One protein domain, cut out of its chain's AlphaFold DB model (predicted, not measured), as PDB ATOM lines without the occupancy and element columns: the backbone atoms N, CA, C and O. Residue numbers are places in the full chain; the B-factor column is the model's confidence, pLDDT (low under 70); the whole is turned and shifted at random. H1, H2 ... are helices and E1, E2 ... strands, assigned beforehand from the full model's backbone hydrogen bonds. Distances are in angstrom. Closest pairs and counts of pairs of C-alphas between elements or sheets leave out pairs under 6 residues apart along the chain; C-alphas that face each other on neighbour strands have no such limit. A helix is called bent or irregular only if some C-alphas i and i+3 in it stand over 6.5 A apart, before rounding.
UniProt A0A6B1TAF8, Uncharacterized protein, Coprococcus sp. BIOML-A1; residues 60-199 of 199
ATOM      1  N   LYS A  60      79.314 216.097 141.428       89.69
ATOM      2  CA  LYS A  60      79.178 214.622 141.353       89.69
ATOM      3  C   LYS A  60      78.442 214.016 142.550       89.69
ATOM      4  O   LYS A  60      78.035 212.846 142.506       89.69
ATOM      5  N   GLY A  61      78.310 214.781 143.619       94.25
ATOM      6  CA  GLY A  61      77.608 214.407 144.827       94.25
ATOM      7  C   GLY A  61      77.831 215.438 145.916       94.25
ATOM      8  O   GLY A  61      78.572 216.406 145.747       94.25
ATOM      9  N   TYR A  62      77.178 215.211 147.042       95.00
ATOM     10  CA  TYR A  62      77.390 215.995 148.247       95.00
ATOM     11  C   TYR A  62      77.197 215.120 149.475       95.00
ATOM     12  O   TYR A  62      76.621 214.032 149.386       95.00
ATOM     13  N   TRP A  63      77.663 215.582 150.624       95.19
ATOM     14  CA  TRP A  63      77.318 214.990 151.906       95.19
ATOM     15  C   TRP A  63      76.841 216.062 152.883       95.19
ATOM     16  O   TRP A  63      77.098 217.251 152.693       95.19
ATOM     17  N   ILE A  64      76.081 215.627 153.881       93.25
ATOM     18  CA  ILE A  64      75.561 216.469 154.956       93.25
ATOM     19  C   ILE A  64      75.793 215.781 156.299       93.25
ATOM     20  O   ILE A  64      75.664 214.557 156.396       93.25
ATOM     21  N   ASN A  65      76.100 216.552 157.336       91.81
ATOM     22  CA  ASN A  65      76.053 216.078 158.713       91.81
ATOM     23  C   ASN A  65      74.619 216.253 159.239       91.81
ATOM     24  O   ASN A  65      74.089 217.366 159.244       91.81
ATOM     25  N   ARG A  66      73.953 215.157 159.635       89.31
ATOM     26  CA  ARG A  66      72.565 215.243 160.118       89.31
ATOM     27  C   ARG A  66      72.457 216.054 161.402       89.31
ATOM     28  O   ARG A  66      71.490 216.794 161.540       89.31
ATOM     29  N   ASP A  67      73.456 215.965 162.273       86.56
ATOM     30  CA  ASP A  67      73.445 216.647 163.567       86.56
ATOM     31  C   ASP A  67      73.493 218.180 163.393       86.56
ATOM     32  O   ASP A  67      72.940 218.912 164.212       86.56
ATOM     33  N   ASP A  68      74.068 218.674 162.289       82.06
ATOM     34  CA  ASP A  68      74.160 220.110 161.990       82.06
ATOM     35  C   ASP A  68      72.870 220.701 161.394       82.06
ATOM     36  O   ASP A  68      72.624 221.906 161.496       82.06
ATOM     37  N   ILE A  69      72.036 219.865 160.768       77.25
ATOM     38  CA  ILE A  69      70.803 220.284 160.075       77.25
ATOM     39  C   ILE A  69      69.590 220.305 161.013       77.25
ATOM     40  O   ILE A  69      68.575 220.928 160.695       77.25
ATOM     41  N   GLU A  70      69.671 219.663 162.180       66.25
ATOM     42  CA  GLU A  70      68.557 219.584 163.135       66.25
ATOM     43  C   GLU A  70      68.180 220.933 163.789       66.25
ATOM     44  O   GLU A  70      67.135 221.023 164.440       66.25
ATOM     45  N   ASP A  71      68.956 222.004 163.583       61.00
ATOM     46  CA  ASP A  71      68.659 223.336 164.121       61.00
ATOM     47  C   ASP A  71      67.607 224.090 163.267       61.00
ATOM     48  O   ASP A  71      67.765 224.290 162.062       61.00
ATOM     49  N   GLU A  72      66.520 224.572 163.894       55.44
ATOM     50  CA  GLU A  72      65.323 225.142 163.226       55.44
ATOM     51  C   GLU A  72      65.592 226.397 162.359       55.44
ATOM     52  O   GLU A  72      64.718 226.866 161.624       55.44
ATOM     53  N   ASN A  73      66.790 226.980 162.442       60.47
ATOM     54  CA  ASN A  73      67.124 228.263 161.834       60.47
ATOM     55  C   ASN A  73      67.803 228.071 160.465       60.47
ATOM     56  O   ASN A  73      68.992 228.326 160.288       60.47
ATOM     57  N   GLN A  74      67.004 227.669 159.474       60.34
ATOM     58  CA  GLN A  74      67.392 227.347 158.089       60.34
ATOM     59  C   GLN A  74      68.023 228.494 157.268       60.34
ATOM     60  O   GLN A  74      68.301 228.335 156.085       60.34
ATOM     61  N   ALA A  75      68.320 229.645 157.876       60.91
ATOM     62  CA  ALA A  75      68.858 230.826 157.196       60.91
ATOM     63  C   ALA A  75      70.252 230.620 156.565       60.91
ATOM     64  O   ALA A  75      70.753 231.519 155.883       60.91
ATOM     65  N   HIS A  76      70.906 229.479 156.799       67.88
ATOM     66  CA  HIS A  76      72.228 229.146 156.272       67.88
ATOM     67  C   HIS A  76      72.315 227.714 155.725       67.88
ATOM     68  O   HIS A  76      73.380 227.108 155.811       67.88
ATOM     69  N   LEU A  77      71.234 227.195 155.126       71.12
ATOM     70  CA  LEU A  77      71.165 225.822 154.604       71.12
ATOM     71  C   LEU A  77      72.357 225.437 153.718       71.12
ATOM     72  O   LEU A  77      72.929 224.370 153.900       71.12
ATOM     73  N   LEU A  78      72.789 226.338 152.827       71.44
ATOM     74  CA  LEU A  78      73.949 226.140 151.944       71.44
ATOM     75  C   LEU A  78      75.235 225.726 152.673       71.44
ATOM     76  O   LEU A  78      76.072 225.065 152.075       71.44
ATOM     77  N   ARG A  79      75.419 226.120 153.940       77.50
ATOM     78  CA  ARG A  79      76.643 225.810 154.697       77.50
ATOM     79  C   ARG A  79      76.733 224.352 155.131       77.50
ATOM     80  O   ARG A  79      77.829 223.919 155.449       77.50
ATOM     81  N   TYR A  80      75.610 223.640 155.155       85.00
ATOM     82  CA  TYR A  80      75.552 222.242 155.582       85.00
ATOM     83  C   TYR A  80      75.759 221.257 154.429       85.00
ATOM     84  O   TYR A  80      75.923 220.065 154.669       85.00
ATOM     85  N   TYR A  81      75.724 221.733 153.178       89.31
ATOM     86  CA  TYR A  81      75.953 220.906 151.997       89.31
ATOM     87  C   TYR A  81      77.425 220.958 151.601       89.31
ATOM     88  O   TYR A  81      77.926 221.987 151.151       89.31
ATOM     89  N   HIS A  82      78.094 219.816 151.711       92.62
ATOM     90  CA  HIS A  82      79.482 219.650 151.302       92.62
ATOM     91  C   HIS A  82      79.522 218.979 149.931       92.62
ATOM     92  O   HIS A  82      79.472 217.751 149.814       92.62
ATOM     93  N   TYR A  83      79.533 219.800 148.881       93.94
ATOM     94  CA  TYR A  83      79.592 219.351 147.491       93.94
ATOM     95  C   TYR A  83      80.987 218.864 147.116       93.94
ATOM     96  O   TYR A  83      81.988 219.430 147.548       93.94
ATOM     97  N   PHE A  84      81.051 217.838 146.269       94.94
ATOM     98  CA  PHE A  84      82.312 217.323 145.753       94.94
ATOM     99  C   PHE A  84      82.225 216.948 144.271       94.94
ATOM    100  O   PHE A  84      81.262 216.331 143.796       94.94
ATOM    101  N   ASP A  85      83.300 217.260 143.548       92.88
ATOM    102  CA  ASP A  85      83.502 216.870 142.149       92.88
ATOM    103  C   ASP A  85      84.452 215.680 142.012       92.88
ATOM    104  O   ASP A  85      84.506 215.014 140.965       92.88
ATOM    105  N   ASN A  86      85.187 215.371 143.079       93.56
ATOM    106  CA  ASN A  86      86.064 214.224 143.177       93.56
ATOM    107  C   ASN A  86      85.728 213.373 144.408       93.56
ATOM    108  O   ASN A  86      85.453 213.875 145.491       93.56
ATOM    109  N   ILE A  87      85.795 212.052 144.242       95.75
ATOM    110  CA  ILE A  87      85.598 211.106 145.342       95.75
ATOM    111  C   ILE A  87      86.725 211.251 146.373       95.75
ATOM    112  O   ILE A  87      86.455 211.161 147.566       95.75
ATOM    113  N   ASP A  88      87.961 211.527 145.942       95.62
ATOM    114  CA  ASP A  88      89.084 211.701 146.875       95.62
ATOM    115  C   ASP A  88      88.926 212.945 147.764       95.62
ATOM    116  O   ASP A  88      89.331 212.907 148.922       95.62
ATOM    117  N   GLU A  89      88.315 214.017 147.241       94.62
ATOM    118  CA  GLU A  89      87.979 215.223 148.017       94.62
ATOM    119  C   GLU A  89      86.946 214.876 149.088       94.62
ATOM    120  O   GLU A  89      87.194 215.098 150.265       94.62
ATOM    121  N   CYS A  90      85.861 214.191 148.710       96.88
ATOM    122  CA  CYS A  90      84.864 213.712 149.671       96.88
ATOM    123  C   CYS A  90      85.473 212.815 150.756       96.88
ATOM    124  O   CYS A  90      85.143 212.955 151.929       96.88
ATOM    125  N   ILE A  91      86.370 211.894 150.387       97.69
ATOM    126  CA  ILE A  91      87.045 211.021 151.354       97.69
ATOM    127  C   ILE A  91      87.900 211.847 152.315       97.69
ATOM    128  O   ILE A  91      87.875 211.586 153.514       97.69
ATOM    129  N   HIS A  92      88.671 212.807 151.804       96.69
ATOM    130  CA  HIS A  92      89.499 213.678 152.632       96.69
ATOM    131  C   HIS A  92      88.645 214.505 153.598       96.69
ATOM    132  O   HIS A  92      88.897 214.447 154.800       96.69
ATOM    133  N   ASP A  93      87.600 215.162 153.096       95.81
ATOM    134  CA  ASP A  93      86.675 215.971 153.894       95.81
ATOM    135  C   ASP A  93      86.022 215.142 155.002       95.81
ATOM    136  O   ASP A  93      86.003 215.550 156.159       95.81
ATOM    137  N   LEU A  94      85.559 213.929 154.687       97.31
ATOM    138  CA  LEU A  94      84.974 213.027 155.679       97.31
ATOM    139  C   LEU A  94      85.995 212.556 156.723       97.31
ATOM    140  O   LEU A  94      85.630 212.344 157.875       97.31
ATOM    141  N   ILE A  95      87.272 212.389 156.361       97.44
ATOM    142  CA  ILE A  95      88.318 212.084 157.347       97.44
ATOM    143  C   ILE A  95      88.530 213.283 158.268       97.44
ATOM    144  O   ILE A  95      88.634 213.072 159.471       97.44
ATOM    145  N   VAL A  96      88.592 214.507 157.737       95.81
ATOM    146  CA  VAL A  96      88.702 215.732 158.549       95.81
ATOM    147  C   VAL A  96      87.515 215.834 159.509       95.81
ATOM    148  O   VAL A  96      87.722 215.952 160.716       95.81
ATOM    149  N   GLU A  97      86.295 215.630 159.010       94.75
ATOM    150  CA  GLU A  97      85.062 215.624 159.807       94.75
ATOM    151  C   GLU A  97      85.113 214.601 160.954       94.75
ATOM    152  O   GLU A  97      84.708 214.879 162.083       94.75
ATOM    153  N   MET A  98      85.685 213.412 160.714       96.06
ATOM    154  CA  MET A  98      85.873 212.411 161.770       96.06
ATOM    155  C   MET A  98      86.718 212.924 162.946       96.06
ATOM    156  O   MET A  98      86.495 212.495 164.084       96.06
ATOM    157  N   TYR A  99      87.695 213.800 162.701       94.62
ATOM    158  CA  TYR A  99      88.487 214.425 163.762       94.62
ATOM    159  C   TYR A  99      87.767 215.628 164.374       94.62
ATOM    160  O   TYR A  99      87.713 215.718 165.602       94.62
ATOM    161  N   ASP A 100      87.185 216.504 163.555       91.00
ATOM    162  CA  ASP A 100      86.560 217.755 164.006       91.00
ATOM    163  C   ASP A 100      85.316 217.507 164.872       91.00
ATOM    164  O   ASP A 100      85.149 218.136 165.921       91.00
ATOM    165  N   CYS A 101      84.503 216.505 164.527       88.56
ATOM    166  CA  CYS A 101      83.360 216.073 165.338       88.56
ATOM    167  C   CYS A 101      83.740 215.116 166.480       88.56
ATOM    168  O   CYS A 101      82.871 214.629 167.208       88.56
ATOM    169  N   GLY A 102      85.029 214.809 166.657       87.62
ATOM    170  CA  GLY A 102      85.510 213.964 167.750       87.62
ATOM    171  C   GLY A 102      85.112 212.486 167.647       87.62
ATOM    172  O   GLY A 102      85.145 211.776 168.658       87.62
ATOM    173  N   PHE A 103      84.761 211.991 166.452       90.62
ATOM    174  CA  PHE A 103      84.566 210.552 166.228       90.62
ATOM    175  C   PHE A 103      85.867 209.789 166.482       90.62
ATOM    176  O   PHE A 103      85.865 208.748 167.146       90.62
ATOM    177  N   VAL A 104      86.986 210.320 165.980       93.88
ATOM    178  CA  VAL A 104      88.320 209.768 166.221       93.88
ATOM    179  C   VAL A 104      88.813 210.205 167.591       93.88
ATOM    180  O   VAL A 104      89.209 211.348 167.811       93.88
ATOM    181  N   ARG A 105      88.872 209.247 168.516       90.81
ATOM    182  CA  ARG A 105      89.463 209.461 169.839       90.81
ATOM    183  C   ARG A 105      90.939 209.087 169.800       90.81
ATOM    184  O   ARG A 105      91.310 207.924 169.959       90.81
ATOM    185  N   THR A 106      91.790 210.084 169.567       91.06
ATOM    186  CA  THR A 106      93.249 209.910 169.431       91.06
ATOM    187  C   THR A 106      93.878 209.258 170.663       91.06
ATOM    188  O   THR A 106      94.772 208.426 170.522       91.06
ATOM    189  N   GLU A 107      93.364 209.546 171.859       93.38
ATOM    190  CA  GLU A 107      93.769 208.889 173.106       93.38
ATOM    191  C   GLU A 107      93.509 207.378 173.079       93.38
ATOM    192  O   GLU A 107      94.384 206.599 173.447       93.38
ATOM    193  N   GLU A 108      92.347 206.934 172.590       95.56
ATOM    194  CA  GLU A 108      92.023 205.505 172.514       95.56
ATOM    195  C   GLU A 108      92.919 204.777 171.514       95.56
ATOM    196  O   GLU A 108      93.398 203.679 171.800       95.56
ATOM    197  N   ILE A 109      93.200 205.404 170.366       95.56
ATOM    198  CA  ILE A 109      94.163 204.882 169.388       95.56
ATOM    199  C   ILE A 109      95.557 204.781 170.023       95.56
ATOM    200  O   ILE A 109      96.242 203.768 169.859       95.56
ATOM    201  N   PHE A 110      95.978 205.805 170.768       95.12
ATOM    202  CA  PHE A 110      97.281 205.840 171.427       95.12
ATOM    203  C   PHE A 110      97.403 204.750 172.500       95.12
ATOM    204  O   PHE A 110      98.377 203.994 172.514       95.12
ATOM    205  N   VAL A 111      96.393 204.607 173.359       95.50
ATOM    206  CA  VAL A 111      96.340 203.579 174.405       95.50
ATOM    207  C   VAL A 111      96.284 202.177 173.796       95.50
ATOM    208  O   VAL A 111      96.988 201.283 174.262       95.50
ATOM    209  N   ALA A 112      95.533 201.971 172.711       95.38
ATOM    210  CA  ALA A 112      95.522 200.695 171.992       95.38
ATOM    211  C   ALA A 112      96.910 200.322 171.440       95.38
ATOM    212  O   ALA A 112      97.256 199.142 171.339       95.38
ATOM    213  N   ALA A 113      97.721 201.322 171.099       94.56
ATOM    214  CA  ALA A 113      99.055 201.123 170.564       94.56
ATOM    215  C   ALA A 113     100.116 200.855 171.630       94.56
ATOM    216  O   ALA A 113     100.925 199.936 171.459       94.56
ATOM    217  N   TYR A 114     100.109 201.653 172.699       93.81
ATOM    218  CA  TYR A 114     101.225 201.768 173.641       93.81
ATOM    219  C   TYR A 114     100.858 201.439 175.092       93.81
ATOM    220  O   TYR A 114     101.753 201.238 175.910       93.81
ATOM    221  N   GLY A 115      99.568 201.297 175.394       93.44
ATOM    222  CA  GLY A 115      99.048 201.076 176.739       93.44
ATOM    223  C   GLY A 115      98.769 202.376 177.493       93.44
ATOM    224  O   GLY A 115      99.285 203.438 177.158       93.44
ATOM    225  N   GLU A 116      97.942 202.272 178.532       92.88
ATOM    226  CA  GLU A 116      97.509 203.402 179.366       92.88
ATOM    227  C   GLU A 116      98.685 204.068 180.090       92.88
ATOM    228  O   GLU A 116      98.785 205.287 180.127       92.88
ATOM    229  N   GLU A 117      99.653 203.269 180.544       91.12
ATOM    230  CA  GLU A 117     100.872 203.740 181.219       91.12
ATOM    231  C   GLU A 117     101.766 204.625 180.330       91.12
ATOM    232  O   GLU A 117     102.623 205.352 180.831       91.12
ATOM    233  N   ALA A 118     101.606 204.549 179.003       89.31
ATOM    234  CA  ALA A 118     102.346 205.388 178.064       89.31
ATOM    235  C   ALA A 118     101.694 206.766 177.865       89.31
ATOM    236  O   ALA A 118     102.344 207.673 177.339       89.31
ATOM    237  N   LEU A 119     100.424 206.930 178.253       90.75
ATOM    238  CA  LEU A 119      99.681 208.173 178.114       90.75
ATOM    239  C   LEU A 119     100.033 209.113 179.269       90.75
ATOM    240  O   LEU A 119      99.566 208.978 180.396       90.75
ATOM    241  N   THR A 120     100.888 210.083 178.977       88.69
ATOM    242  CA  THR A 120     101.334 211.113 179.924       88.69
ATOM    243  C   THR A 120     100.893 212.510 179.474       88.69
ATOM    244  O   THR A 120     100.605 212.693 178.288       88.69
ATOM    245  N   PRO A 121     100.885 213.523 180.361       86.06
ATOM    246  CA  PRO A 121     100.605 214.909 179.973       86.06
ATOM    247  C   PRO A 121     101.537 215.458 178.881       86.06
ATOM    248  O   PRO A 121     101.133 216.331 178.122       86.06
ATOM    249  N   ASP A 122     102.747 214.902 178.760       83.50
ATOM    250  CA  ASP A 122     103.746 215.282 177.752       83.50
ATOM    251  C   ASP A 122     103.645 214.431 176.468       83.50
ATOM    252  O   ASP A 122     104.548 214.428 175.628       83.50
ATOM    253  N   SER A 123     102.569 213.655 176.304       86.38
ATOM    254  CA  SER A 123     102.364 212.848 175.100       86.38
ATOM    255  C   SER A 123     102.160 213.744 173.888       86.38
ATOM    256  O   SER A 123     101.383 214.696 173.915       86.38
ATOM    257  N   PHE A 124     102.794 213.386 172.772       86.25
ATOM    258  CA  PHE A 124     102.772 214.213 171.563       86.25
ATOM    259  C   PHE A 124     101.373 214.418 170.956       86.25
ATOM    260  O   PHE A 124     101.191 215.311 170.132       86.25
ATOM    261  N   ILE A 125     100.384 213.602 171.330       88.56
ATOM    262  CA  ILE A 125      98.990 213.782 170.905       88.56
ATOM    263  C   ILE A 125      98.369 215.073 171.467       88.56
ATOM    264  O   ILE A 125      97.398 215.560 170.904       88.56
ATOM    265  N   TYR A 126      98.951 215.642 172.529       89.00
ATOM    266  CA  TYR A 126      98.547 216.918 173.131       89.00
ATOM    267  C   TYR A 126      99.406 218.105 172.678       89.00
ATOM    268  O   TYR A 126      99.127 219.244 173.042       89.00
ATOM    269  N   MET A 127     100.461 217.853 171.899       87.69
ATOM    270  CA  MET A 127     101.335 218.899 171.367       87.69
ATOM    271  C   MET A 127     100.715 219.543 170.126       87.69
ATOM    272  O   MET A 127     100.092 218.878 169.299       87.69
ATOM    273  N   THR A 128     100.961 220.827 169.943       85.62
ATOM    274  CA  THR A 128     100.640 221.585 168.732       85.62
ATOM    275  C   THR A 128     101.750 221.445 167.690       85.62
ATOM    276  O   THR A 128     102.879 221.079 168.014       85.62
ATOM    277  N   ASP A 129     101.472 221.761 166.425       83.06
ATOM    278  CA  ASP A 129     102.506 221.742 165.374       83.06
ATOM    279  C   ASP A 129     103.585 222.827 165.555       83.06
ATOM    280  O   ASP A 129     104.645 222.765 164.936       83.06
ATOM    281  N   ALA A 130     103.355 223.801 166.444       86.44
ATOM    282  CA  ALA A 130     104.341 224.815 166.812       86.44
ATOM    283  C   ALA A 130     105.373 224.320 167.845       86.44
ATOM    284  O   ALA A 130     106.386 224.992 168.066       86.44
ATOM    285  N   ASP A 131     105.138 223.170 168.483       86.81
ATOM    286  CA  ASP A 131     106.021 222.643 169.519       86.81
ATOM    287  C   ASP A 131     107.315 222.077 168.921       86.81
ATOM    288  O   ASP A 131     107.320 221.128 168.135       86.81
ATOM    289  N   CYS A 132     108.455 222.630 169.342       86.31
ATOM    290  CA  CYS A 132     109.768 222.261 168.804       86.31
ATOM    291  C   CYS A 132     110.181 220.808 169.103       86.31
ATOM    292  O   CYS A 132     111.008 220.244 168.384       86.31
ATOM    293  N   ASP A 133     109.598 220.194 170.135       87.88
ATOM    294  CA  ASP A 133     109.858 218.809 170.532       87.88
ATOM    295  C   ASP A 133     108.928 217.791 169.846       87.88
ATOM    296  O   ASP A 133     109.133 216.585 170.006       87.88
ATOM    297  N   LEU A 134     107.951 218.228 169.041       86.19
ATOM    298  CA  LEU A 134     106.944 217.351 168.435       86.19
ATOM    299  C   LEU A 134     107.560 216.212 167.613       86.19
ATOM    300  O   LEU A 134     107.262 215.036 167.830       86.19
ATOM    301  N   GLU A 135     108.448 216.541 166.677       86.94
ATOM    302  CA  GLU A 135     109.070 215.539 165.801       86.94
ATOM    303  C   GLU A 135     109.970 214.576 166.580       86.94
ATOM    304  O   GLU A 135     110.039 213.382 166.281       86.94
ATOM    305  N   LYS A 136     110.609 215.069 167.644       87.50
ATOM    306  CA  LYS A 136     111.401 214.239 168.551       87.50
ATOM    307  C   LYS A 136     110.510 213.277 169.337       87.50
ATOM    308  O   LYS A 136     110.862 212.107 169.468       87.50
ATOM    309  N   ALA A 137     109.360 213.742 169.823       86.25
ATOM    310  CA  ALA A 137     108.393 212.918 170.538       86.25
ATOM    311  C   ALA A 137     107.773 211.848 169.621       86.25
ATOM    312  O   ALA A 137     107.720 210.680 170.005       86.25
ATOM    313  N   LYS A 138     107.412 212.199 168.376       85.62
ATOM    314  CA  LYS A 138     106.958 211.238 167.351       85.62
ATOM    315  C   LYS A 138     108.011 210.164 167.067       85.62
ATOM    316  O   LYS A 138     107.681 208.982 166.992       85.62
ATOM    317  N   ALA A 139     109.278 210.561 166.920       86.12
ATOM    318  CA  ALA A 139     110.379 209.643 166.621       86.12
ATOM    319  C   ALA A 139     110.752 208.721 167.795       86.12
ATOM    320  O   ALA A 139     111.335 207.660 167.574       86.12
ATOM    321  N   ALA A 140     110.432 209.111 169.031       86.19
ATOM    322  CA  ALA A 140     110.709 208.323 170.230       86.19
ATOM    323  C   ALA A 140     109.719 207.165 170.448       86.19
ATOM    324  O   ALA A 140     109.972 206.300 171.290       86.19
ATOM    325  N   LEU A 141     108.604 207.131 169.711       84.44
ATOM    326  CA  LEU A 141     107.599 206.085 169.864       84.44
ATOM    327  C   LEU A 141     108.142 204.720 169.423       84.44
ATOM    328  O   LEU A 141     108.724 204.599 168.337       84.44
ATOM    329  N   PRO A 142     107.911 203.658 170.212       88.75
ATOM    330  CA  PRO A 142     108.282 202.317 169.798       88.75
ATOM    331  C   PRO A 142     107.433 201.863 168.595       88.75
ATOM    332  O   PRO A 142     106.331 202.372 168.358       88.75
ATOM    333  N   PRO A 143     107.909 200.871 167.822       90.94
ATOM    334  CA  PRO A 143     107.095 200.261 166.780       90.94
ATOM    335  C   PRO A 143     105.856 199.589 167.387       90.94
ATOM    336  O   PRO A 143     105.934 198.904 168.408       90.94
ATOM    337  N   VAL A 144     104.707 199.752 166.730       93.06
ATOM    338  CA  VAL A 144     103.445 199.130 167.153       93.06
ATOM    339  C   VAL A 144     103.420 197.670 166.711       93.06
ATOM    340  O   VAL A 144     103.648 197.372 165.537       93.06
ATOM    341  N   SER A 145     103.115 196.758 167.637       94.00
ATOM    342  CA  SER A 145     102.987 195.327 167.331       94.00
ATOM    343  C   SER A 145     101.844 195.044 166.348       94.00
ATOM    344  O   SER A 145     100.838 195.748 166.353       94.00
ATOM    345  N   GLU A 146     101.941 193.972 165.556       94.06
ATOM    346  CA  GLU A 146     100.861 193.560 164.635       94.06
ATOM    347  C   GLU A 146      99.526 193.332 165.361       94.06
ATOM    348  O   GLU A 146      98.460 193.690 164.861       94.06
ATOM    349  N   LYS A 147      99.585 192.789 166.585       95.56
ATOM    350  CA  LYS A 147      98.409 192.612 167.443       95.56
ATOM    351  C   LYS A 147      97.732 193.954 167.731       95.56
ATOM    352  O   LYS A 147      96.517 194.053 167.592       95.56
ATOM    353  N   ASN A 148      98.504 194.967 168.115       96.25
ATOM    354  CA  ASN A 148      97.967 196.289 168.439       96.25
ATOM    355  C   ASN A 148      97.510 197.031 167.177       96.25
ATOM    356  O   ASN A 148      96.477 197.686 167.211       96.25
ATOM    357  N   GLN A 149      98.200 196.862 166.042       95.31
ATOM    358  CA  GLN A 149      97.748 197.400 164.750       95.31
ATOM    359  C   GLN A 149      96.359 196.880 164.371       95.31
ATOM    360  O   GLN A 149      95.530 197.652 163.898       95.31
ATOM    361  N   LYS A 150      96.074 195.596 164.627       96.38
ATOM    362  CA  LYS A 150      94.734 195.041 164.405       96.38
ATOM    363  C   LYS A 150      93.681 195.711 165.294       96.38
ATOM    364  O   LYS A 150      92.630 196.082 164.793       96.38
ATOM    365  N   ILE A 151      93.976 195.903 166.581       97.06
ATOM    366  CA  ILE A 151      93.059 196.569 167.522       97.06
ATOM    367  C   ILE A 151      92.779 198.009 167.074       97.06
ATOM    368  O   ILE A 151      91.627 198.431 167.062       97.06
ATOM    369  N   ILE A 152      93.816 198.744 166.667       97.38
ATOM    370  CA  ILE A 152      93.690 200.114 166.153       97.38
ATOM    371  C   ILE A 152      92.825 200.146 164.893       97.38
ATOM    372  O   ILE A 152      91.968 201.013 164.763       97.38
ATOM    373  N   TYR A 153      93.025 199.200 163.975       97.88
ATOM    374  CA  TYR A 153      92.213 199.106 162.769       97.88
ATOM    375  C   TYR A 153      90.742 198.811 163.089       97.88
ATOM    376  O   TYR A 153      89.862 199.473 162.546       97.88
ATOM    377  N   ASP A 154      90.466 197.867 163.993       97.88
ATOM    378  CA  ASP A 154      89.097 197.533 164.405       97.88
ATOM    379  C   ASP A 154      88.416 198.750 165.072       97.88
ATOM    380  O   ASP A 154      87.245 199.041 164.811       97.88
ATOM    381  N   LEU A 155      89.170 199.515 165.872       97.69
ATOM    382  CA  LEU A 155      88.723 200.769 166.480       97.69
ATOM    383  C   LEU A 155      88.422 201.838 165.420       97.69
ATOM    384  O   LEU A 155      87.345 202.432 165.446       97.69
ATOM    385  N   TRP A 156      89.319 202.028 164.452       98.25
ATOM    386  CA  TRP A 156      89.113 202.941 163.329       98.25
ATOM    387  C   TRP A 156      87.851 202.592 162.540       98.25
ATOM    388  O   TRP A 156      87.027 203.466 162.286       98.25
ATOM    389  N   CYS A 157      87.648 201.310 162.217       98.12
ATOM    390  CA  CYS A 157      86.439 200.862 161.526       98.12
ATOM    391  C   CYS A 157      85.176 201.234 162.311       98.12
ATOM    392  O   CYS A 157      84.198 201.684 161.726       98.12
ATOM    393  N   SER A 158      85.210 201.111 163.644       98.06
ATOM    394  CA  SER A 158      84.085 201.514 164.492       98.06
ATOM    395  C   SER A 158      83.807 203.021 164.450       98.06
ATOM    396  O   SER A 158      82.654 203.424 164.572       98.06
ATOM    397  N   TYR A 159      84.833 203.858 164.261       98.00
ATOM    398  CA  TYR A 159      84.661 205.301 164.083       98.00
ATOM    399  C   TYR A 159      84.064 205.631 162.719       98.00
ATOM    400  O   TYR A 159      83.180 206.477 162.645       98.00
ATOM    401  N   VAL A 160      84.490 204.931 161.664       98.06
ATOM    402  CA  VAL A 160      83.914 205.091 160.321       98.06
ATOM    403  C   VAL A 160      82.434 204.713 160.317       98.06
ATOM    404  O   VAL A 160      81.630 205.464 159.783       98.06
ATOM    405  N   GLU A 161      82.042 203.593 160.933       97.88
ATOM    406  CA  GLU A 161      80.616 203.231 160.999       97.88
ATOM    407  C   GLU A 161      79.805 204.290 161.760       97.88
ATOM    408  O   GLU A 161      78.744 204.683 161.291       97.88
ATOM    409  N   LYS A 162      80.330 204.833 162.870       96.56
ATOM    410  CA  LYS A 162      79.668 205.936 163.589       96.56
ATOM    411  C   LYS A 162      79.516 207.192 162.736       96.56
ATOM    412  O   LYS A 162      78.457 207.801 162.772       96.56
ATOM    413  N   LEU A 163      80.546 207.569 161.974       96.75
ATOM    414  CA  LEU A 163      80.456 208.688 161.036       96.75
ATOM    415  C   LEU A 163      79.327 208.439 160.033       96.75
ATOM    416  O   LEU A 163      78.481 209.302 159.850       96.75
ATOM    417  N   LEU A 164      79.290 207.262 159.402       96.62
ATOM    418  CA  LEU A 164      78.280 206.917 158.392       96.62
ATOM    419  C   LEU A 164      76.862 206.779 158.985       96.62
ATOM    420  O   LEU A 164      75.876 206.996 158.278       96.62
ATOM    421  N   ASP A 165      76.756 206.495 160.283       95.56
ATOM    422  CA  ASP A 165      75.518 206.564 161.067       95.56
ATOM    423  C   ASP A 165      75.102 208.002 161.431       95.56
ATOM    424  O   ASP A 165      73.976 208.194 161.903       95.56
ATOM    425  N   THR A 166      75.928 209.017 161.158       94.06
ATOM    426  CA  THR A 166      75.625 210.448 161.364       94.06
ATOM    427  C   THR A 166      75.506 211.216 160.043       94.06
ATOM    428  O   THR A 166      74.549 211.962 159.849       94.06
ATOM    429  N   VAL A 167      76.415 211.013 159.090       95.00
ATOM    430  CA  VAL A 167      76.406 211.734 157.808       95.00
ATOM    431  C   VAL A 167      75.460 211.088 156.796       95.00
ATOM    432  O   VAL A 167      75.187 209.885 156.829       95.00
ATOM    433  N   GLU A 168      74.942 211.877 155.860       95.31
ATOM    434  CA  GLU A 168      74.219 211.387 154.687       95.31
ATOM    435  C   GLU A 168      74.980 211.765 153.418       95.31
ATOM    436  O   GLU A 168      75.199 212.937 153.130       95.31
ATOM    437  N   ILE A 169      75.392 210.754 152.652       96.62
ATOM    438  CA  ILE A 169      76.144 210.938 151.409       96.62
ATOM    439  C   ILE A 169      75.191 210.739 150.226       96.62
ATOM    440  O   ILE A 169      74.616 209.662 150.036       96.62
ATOM    441  N   HIS A 170      75.066 211.763 149.389       95.31
ATOM    442  CA  HIS A 170      74.230 211.797 148.196       95.31
ATOM    443  C   HIS A 170      75.088 211.657 146.936       95.31
ATOM    444  O   HIS A 170      75.568 212.623 146.350       95.31
ATOM    445  N   THR A 171      75.275 210.411 146.508       95.31
ATOM    446  CA  THR A 171      75.920 210.032 145.245       95.31
ATOM    447  C   THR A 171      75.459 208.620 144.851       95.31
ATOM    448  O   THR A 171      74.574 208.053 145.497       95.31
ATOM    449  N   THR A 172      76.022 208.038 143.792       95.62
ATOM    450  CA  THR A 172      75.707 206.660 143.370       95.62
ATOM    451  C   THR A 172      76.130 205.624 144.417       95.62
ATOM    452  O   THR A 172      77.129 205.824 145.104       95.62
ATOM    453  N   ASP A 173      75.432 204.487 144.505       96.56
ATOM    454  CA  ASP A 173      75.772 203.422 145.468       96.56
ATOM    455  C   ASP A 173      77.210 202.910 145.287       96.56
ATOM    456  O   ASP A 173      77.936 202.750 146.260       96.56
ATOM    457  N   ALA A 174      77.671 202.782 144.037       96.56
ATOM    458  CA  ALA A 174      79.053 202.406 143.742       96.56
ATOM    459  C   ALA A 174      80.073 203.402 144.328       96.56
ATOM    460  O   ALA A 174      81.111 202.993 144.840       96.56
ATOM    461  N   ASN A 175      79.782 204.706 144.282       96.44
ATOM    462  CA  ASN A 175      80.650 205.713 144.894       96.44
ATOM    463  C   ASN A 175      80.595 205.645 146.422       96.44
ATOM    464  O   ASN A 175      81.629 205.805 147.058       96.44
ATOM    465  N   LYS A 176      79.421 205.386 147.014       97.38
ATOM    466  CA  LYS A 176      79.291 205.207 148.470       97.38
ATOM    467  C   LYS A 176      80.135 204.033 148.960       97.38
ATOM    468  O   LYS A 176      80.831 204.178 149.961       97.38
ATOM    469  N   ASP A 177      80.126 202.919 148.229       97.50
ATOM    470  CA  ASP A 177      80.960 201.753 148.533       97.50
ATOM    471  C   ASP A 177      82.454 202.103 148.458       97.50
ATOM    472  O   ASP A 177      83.203 201.802 149.385       97.50
ATOM    473  N   ILE A 178      82.884 202.819 147.407       97.75
ATOM    474  CA  ILE A 178      84.275 203.289 147.264       97.75
ATOM    475  C   ILE A 178      84.677 204.201 148.429       97.75
ATOM    476  O   ILE A 178      85.759 204.029 148.990       97.75
ATOM    477  N   ILE A 179      83.823 205.162 148.797       98.19
ATOM    478  CA  ILE A 179      84.075 206.090 149.906       98.19
ATOM    479  C   ILE A 179      84.215 205.306 151.211       98.19
ATOM    480  O   ILE A 179      85.217 205.458 151.909       98.19
ATOM    481  N   LYS A 180      83.261 204.418 151.517       98.31
ATOM    482  CA  LYS A 180      83.300 203.582 152.722       98.31
ATOM    483  C   LYS A 180      84.578 202.746 152.779       98.31
ATOM    484  O   LYS A 180      85.275 202.766 153.793       98.31
ATOM    485  N   ASP A 181      84.919 202.052 151.697       98.25
ATOM    486  CA  ASP A 181      86.128 201.232 151.632       98.25
ATOM    487  C   ASP A 181      87.395 202.073 151.826       98.25
ATOM    488  O   ASP A 181      88.297 201.673 152.566       98.25
ATOM    489  N   ALA A 182      87.464 203.260 151.222       98.25
ATOM    490  CA  ALA A 182      88.605 204.158 151.365       98.25
ATOM    491  C   ALA A 182      88.757 204.696 152.797       98.25
ATOM    492  O   ALA A 182      89.871 204.690 153.331       98.25
ATOM    493  N   LEU A 183      87.652 205.080 153.446       98.38
ATOM    494  CA  LEU A 183      87.635 205.483 154.855       98.38
ATOM    495  C   LEU A 183      88.146 204.350 155.751       98.38
ATOM    496  O   LEU A 183      89.002 204.573 156.608       98.38
ATOM    497  N   MET A 184      87.701 203.112 155.520       98.12
ATOM    498  CA  MET A 184      88.182 201.940 156.260       98.12
ATOM    499  C   MET A 184      89.676 201.687 156.013       98.12
ATOM    500  O   MET A 184      90.444 201.464 156.951       98.12
ATOM    501  N   VAL A 185      90.126 201.755 154.755       97.81
ATOM    502  CA  VAL A 185      91.534 201.564 154.370       97.81
ATOM    503  C   VAL A 185      92.443 202.620 154.998       97.81
ATOM    504  O   VAL A 185      93.579 202.287 155.349       97.81
ATOM    505  N   TYR A 186      91.963 203.852 155.209       97.38
ATOM    506  CA  TYR A 186      92.733 204.897 155.885       97.38
ATOM    507  C   TYR A 186      93.230 204.447 157.266       97.38
ATOM    508  O   TYR A 186      94.388 204.694 157.602       97.38
ATOM    509  N   GLY A 187      92.436 203.667 158.007       95.69
ATOM    510  CA  GLY A 187      92.807 203.093 159.307       95.69
ATOM    511  C   GLY A 187      94.013 202.147 159.290       95.69
ATOM    512  O   GLY A 187      94.503 201.750 160.343       95.69
ATOM    513  N   ARG A 188      94.519 201.771 158.108       95.19
ATOM    514  CA  ARG A 188      95.751 200.974 157.940       95.19
ATOM    515  C   ARG A 188      97.011 201.831 157.839       95.19
ATOM    516  O   ARG A 188      98.109 201.285 157.710       95.19
ATOM    517  N   LYS A 189      96.882 203.160 157.843       94.88
ATOM    518  CA  LYS A 189      98.032 204.065 157.838       94.88
ATOM    519  C   LYS A 189      98.864 203.907 159.112       94.88
ATOM    520  O   LYS A 189      98.445 203.333 160.115       94.88
ATOM    521  N   LYS A 190     100.091 204.433 159.060       91.38
ATOM    522  CA  LYS A 190     100.968 204.494 160.234       91.38
ATOM    523  C   LYS A 190     100.251 205.229 161.361       91.38
ATOM    524  O   LYS A 190      99.628 206.259 161.124       91.38
ATOM    525  N   ILE A 191     100.428 204.750 162.586       90.88
ATOM    526  CA  ILE A 191      99.792 205.343 163.762       90.88
ATOM    527  C   ILE A 191     100.076 206.842 163.915       90.88
ATOM    528  O   ILE A 191      99.183 207.601 164.260       90.88
ATOM    529  N   THR A 192     101.289 207.293 163.587       88.06
ATOM    530  CA  THR A 192     101.656 208.715 163.656       88.06
ATOM    531  C   THR A 192     100.829 209.596 162.721       88.06
ATOM    532  O   THR A 192     100.751 210.793 162.962       88.06
ATOM    533  N   ILE A 193     100.222 209.011 161.681       90.56
ATOM    534  CA  ILE A 193      99.268 209.677 160.790       90.56
ATOM    535  C   ILE A 193      97.861 209.639 161.396       90.56
ATOM    536  O   ILE A 193      97.179 210.644 161.377       90.56
ATOM    537  N   LEU A 194      97.434 208.506 161.967       93.75
ATOM    538  CA  LEU A 194      96.093 208.365 162.559       93.75
ATOM    539  C   LEU A 194      95.888 209.205 163.828       93.75
ATOM    540  O   LEU A 194      94.757 209.496 164.204       93.75
ATOM    541  N   LEU A 195      96.968 209.571 164.511       91.81
ATOM    542  CA  LEU A 195      96.911 210.350 165.748       91.81
ATOM    543  C   LEU A 195      96.742 211.857 165.524       91.81
ATOM    544  O   LEU A 195      96.731 212.601 166.501       91.81
ATOM    545  N   ARG A 196      96.631 212.314 164.270       88.19
ATOM    546  CA  ARG A 196      96.397 213.719 163.925       88.19
ATOM    547  C   ARG A 196      95.410 213.830 162.771       88.19
ATOM    548  O   ARG A 196      95.406 212.974 161.887       88.19
ATOM    549  N   SER A 197      94.614 214.895 162.793       87.25
ATOM    550  CA  SER A 197      93.792 215.262 161.642       87.25
ATOM    551  C   SER A 197      94.702 215.553 160.441       87.25
ATOM    552  O   SER A 197      95.785 216.116 160.641       87.25
ATOM    553  N   PRO A 198      94.347 215.113 159.223       88.12
ATOM    554  CA  PRO A 198      95.065 215.532 158.027       88.12
ATOM    555  C   PRO A 198      94.885 217.041 157.782       88.12
ATOM    556  O   PRO A 198      93.825 217.588 158.068       88.12
ATOM    557  N   GLU A 199      95.934 217.684 157.260       73.94
ATOM    558  CA  GLU A 199      95.888 219.055 156.718       73.94
ATOM    559  C   GLU A 199      95.349 219.088 155.286       73.94
ATOM    560  O   GLU A 199      95.596 218.096 154.548       73.94
TER     561      GLU A 199
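This is residues 60 to 199 of the 199 residues of an uncharacterized protein of Coprococcus sp. BIOML-A1 (UniProt A0A6B1TAF8). At one end of the domain H3 covers one face of a small three-stranded sheet, E2 E1 E3, and H7 crosses H3 at a steep tilt of 53 degrees; the long helix H6, which packs on H7, runs from the other end, where H4 packs along it, toward the sheet. H5, H8 and the unnamed stretch 115 to 133 fill out that other end, while residues 70 to 76 stick out by the sheet. The printed part has 140 residues, with eight named helices and three named strands in the order E1 H1 H2 E2 H3 H4 H5 H6 E3 H7 H8. The sheet, E2 E1 E3, is antiparallel, and the class is mostly helix. The whole is only just compact, close to loose, with a radius of gyration of the C-alphas of 16.9 A and spans of 46 by 31 by 23 A.

E1, residues 61 to 65, is the inner strand, antiparallel to E2, residues 82 to 84, with N 63 and O 82 2.9 A apart, and to E3, residues 167 to 170, with N 64 and O 168 2.9 A apart. H1, residues 66 to 69, only just touches H2, residues 74 to 80, with 3 pairs of C-alphas within 8 A, closest at Ile 69 and Tyr 80, 6.8 A. H3, residues 87 to 100, is on one face of the sheet, two layers, a helix over strands, at a height of 9.6 A, and runs along the strands, at 7 degrees to E1 on the local plane. H3 touches H7, residues 173 to 186, at a steep tilt of 53 degrees, the same way, closest at the C-alphas of Ile 91 and Ile 179, 5.9 A. H4, residues 106 to 114, touches residues 148 to 155 of H6, residues 146 to 164, at a shallow tilt of 17 degrees, opposite ways, closest at the C-alphas of Ala 113 and Asn 148, 5.4 A. H6 touches H7 at 37 degrees, only just steep, opposite ways, with the C-alphas of Cys 157 and Met 184 closest at 5.7 A. H5, residues 134 to 139, touches no helix; it is close to but not clearly touching H8, residues 191 to 194, with the C-alphas of Lys 138 and Thr 192 6.9 A apart. Every O i to N i+4 pair is within hydrogen-bond range in H3, H4, H5, H6 and H7; H2 has 0 of 3, beside 3 of 4 O i to N i+3 pairs, and H1 and H8 are too short for an i+4 pair.

E1 begins at C-alpha 61, (77.608, 214.407, 144.827), and is 14.1 A long. H2 is irregular, with C-alphas 75 and 78 8.7 A apart. H3 measures 19.8 A, H4 12.2 A and H7 20.0 A; H6, 27.0 A, begins at C-alpha 146, (100.861, 193.560, 164.635). H8 ends at C-alpha 194, (96.093, 208.365, 162.559).

The C-alphas of Ala 75 and Ser 145 are the two farthest apart, at 50.3 A. The printed part has no cut; the link from H4 to H5, 19 residues, is long. Mean pLDDT of the printed part is 90.7, and residues 70 to 76, of which 74 to 76 belong to H2, stand free and are under 70.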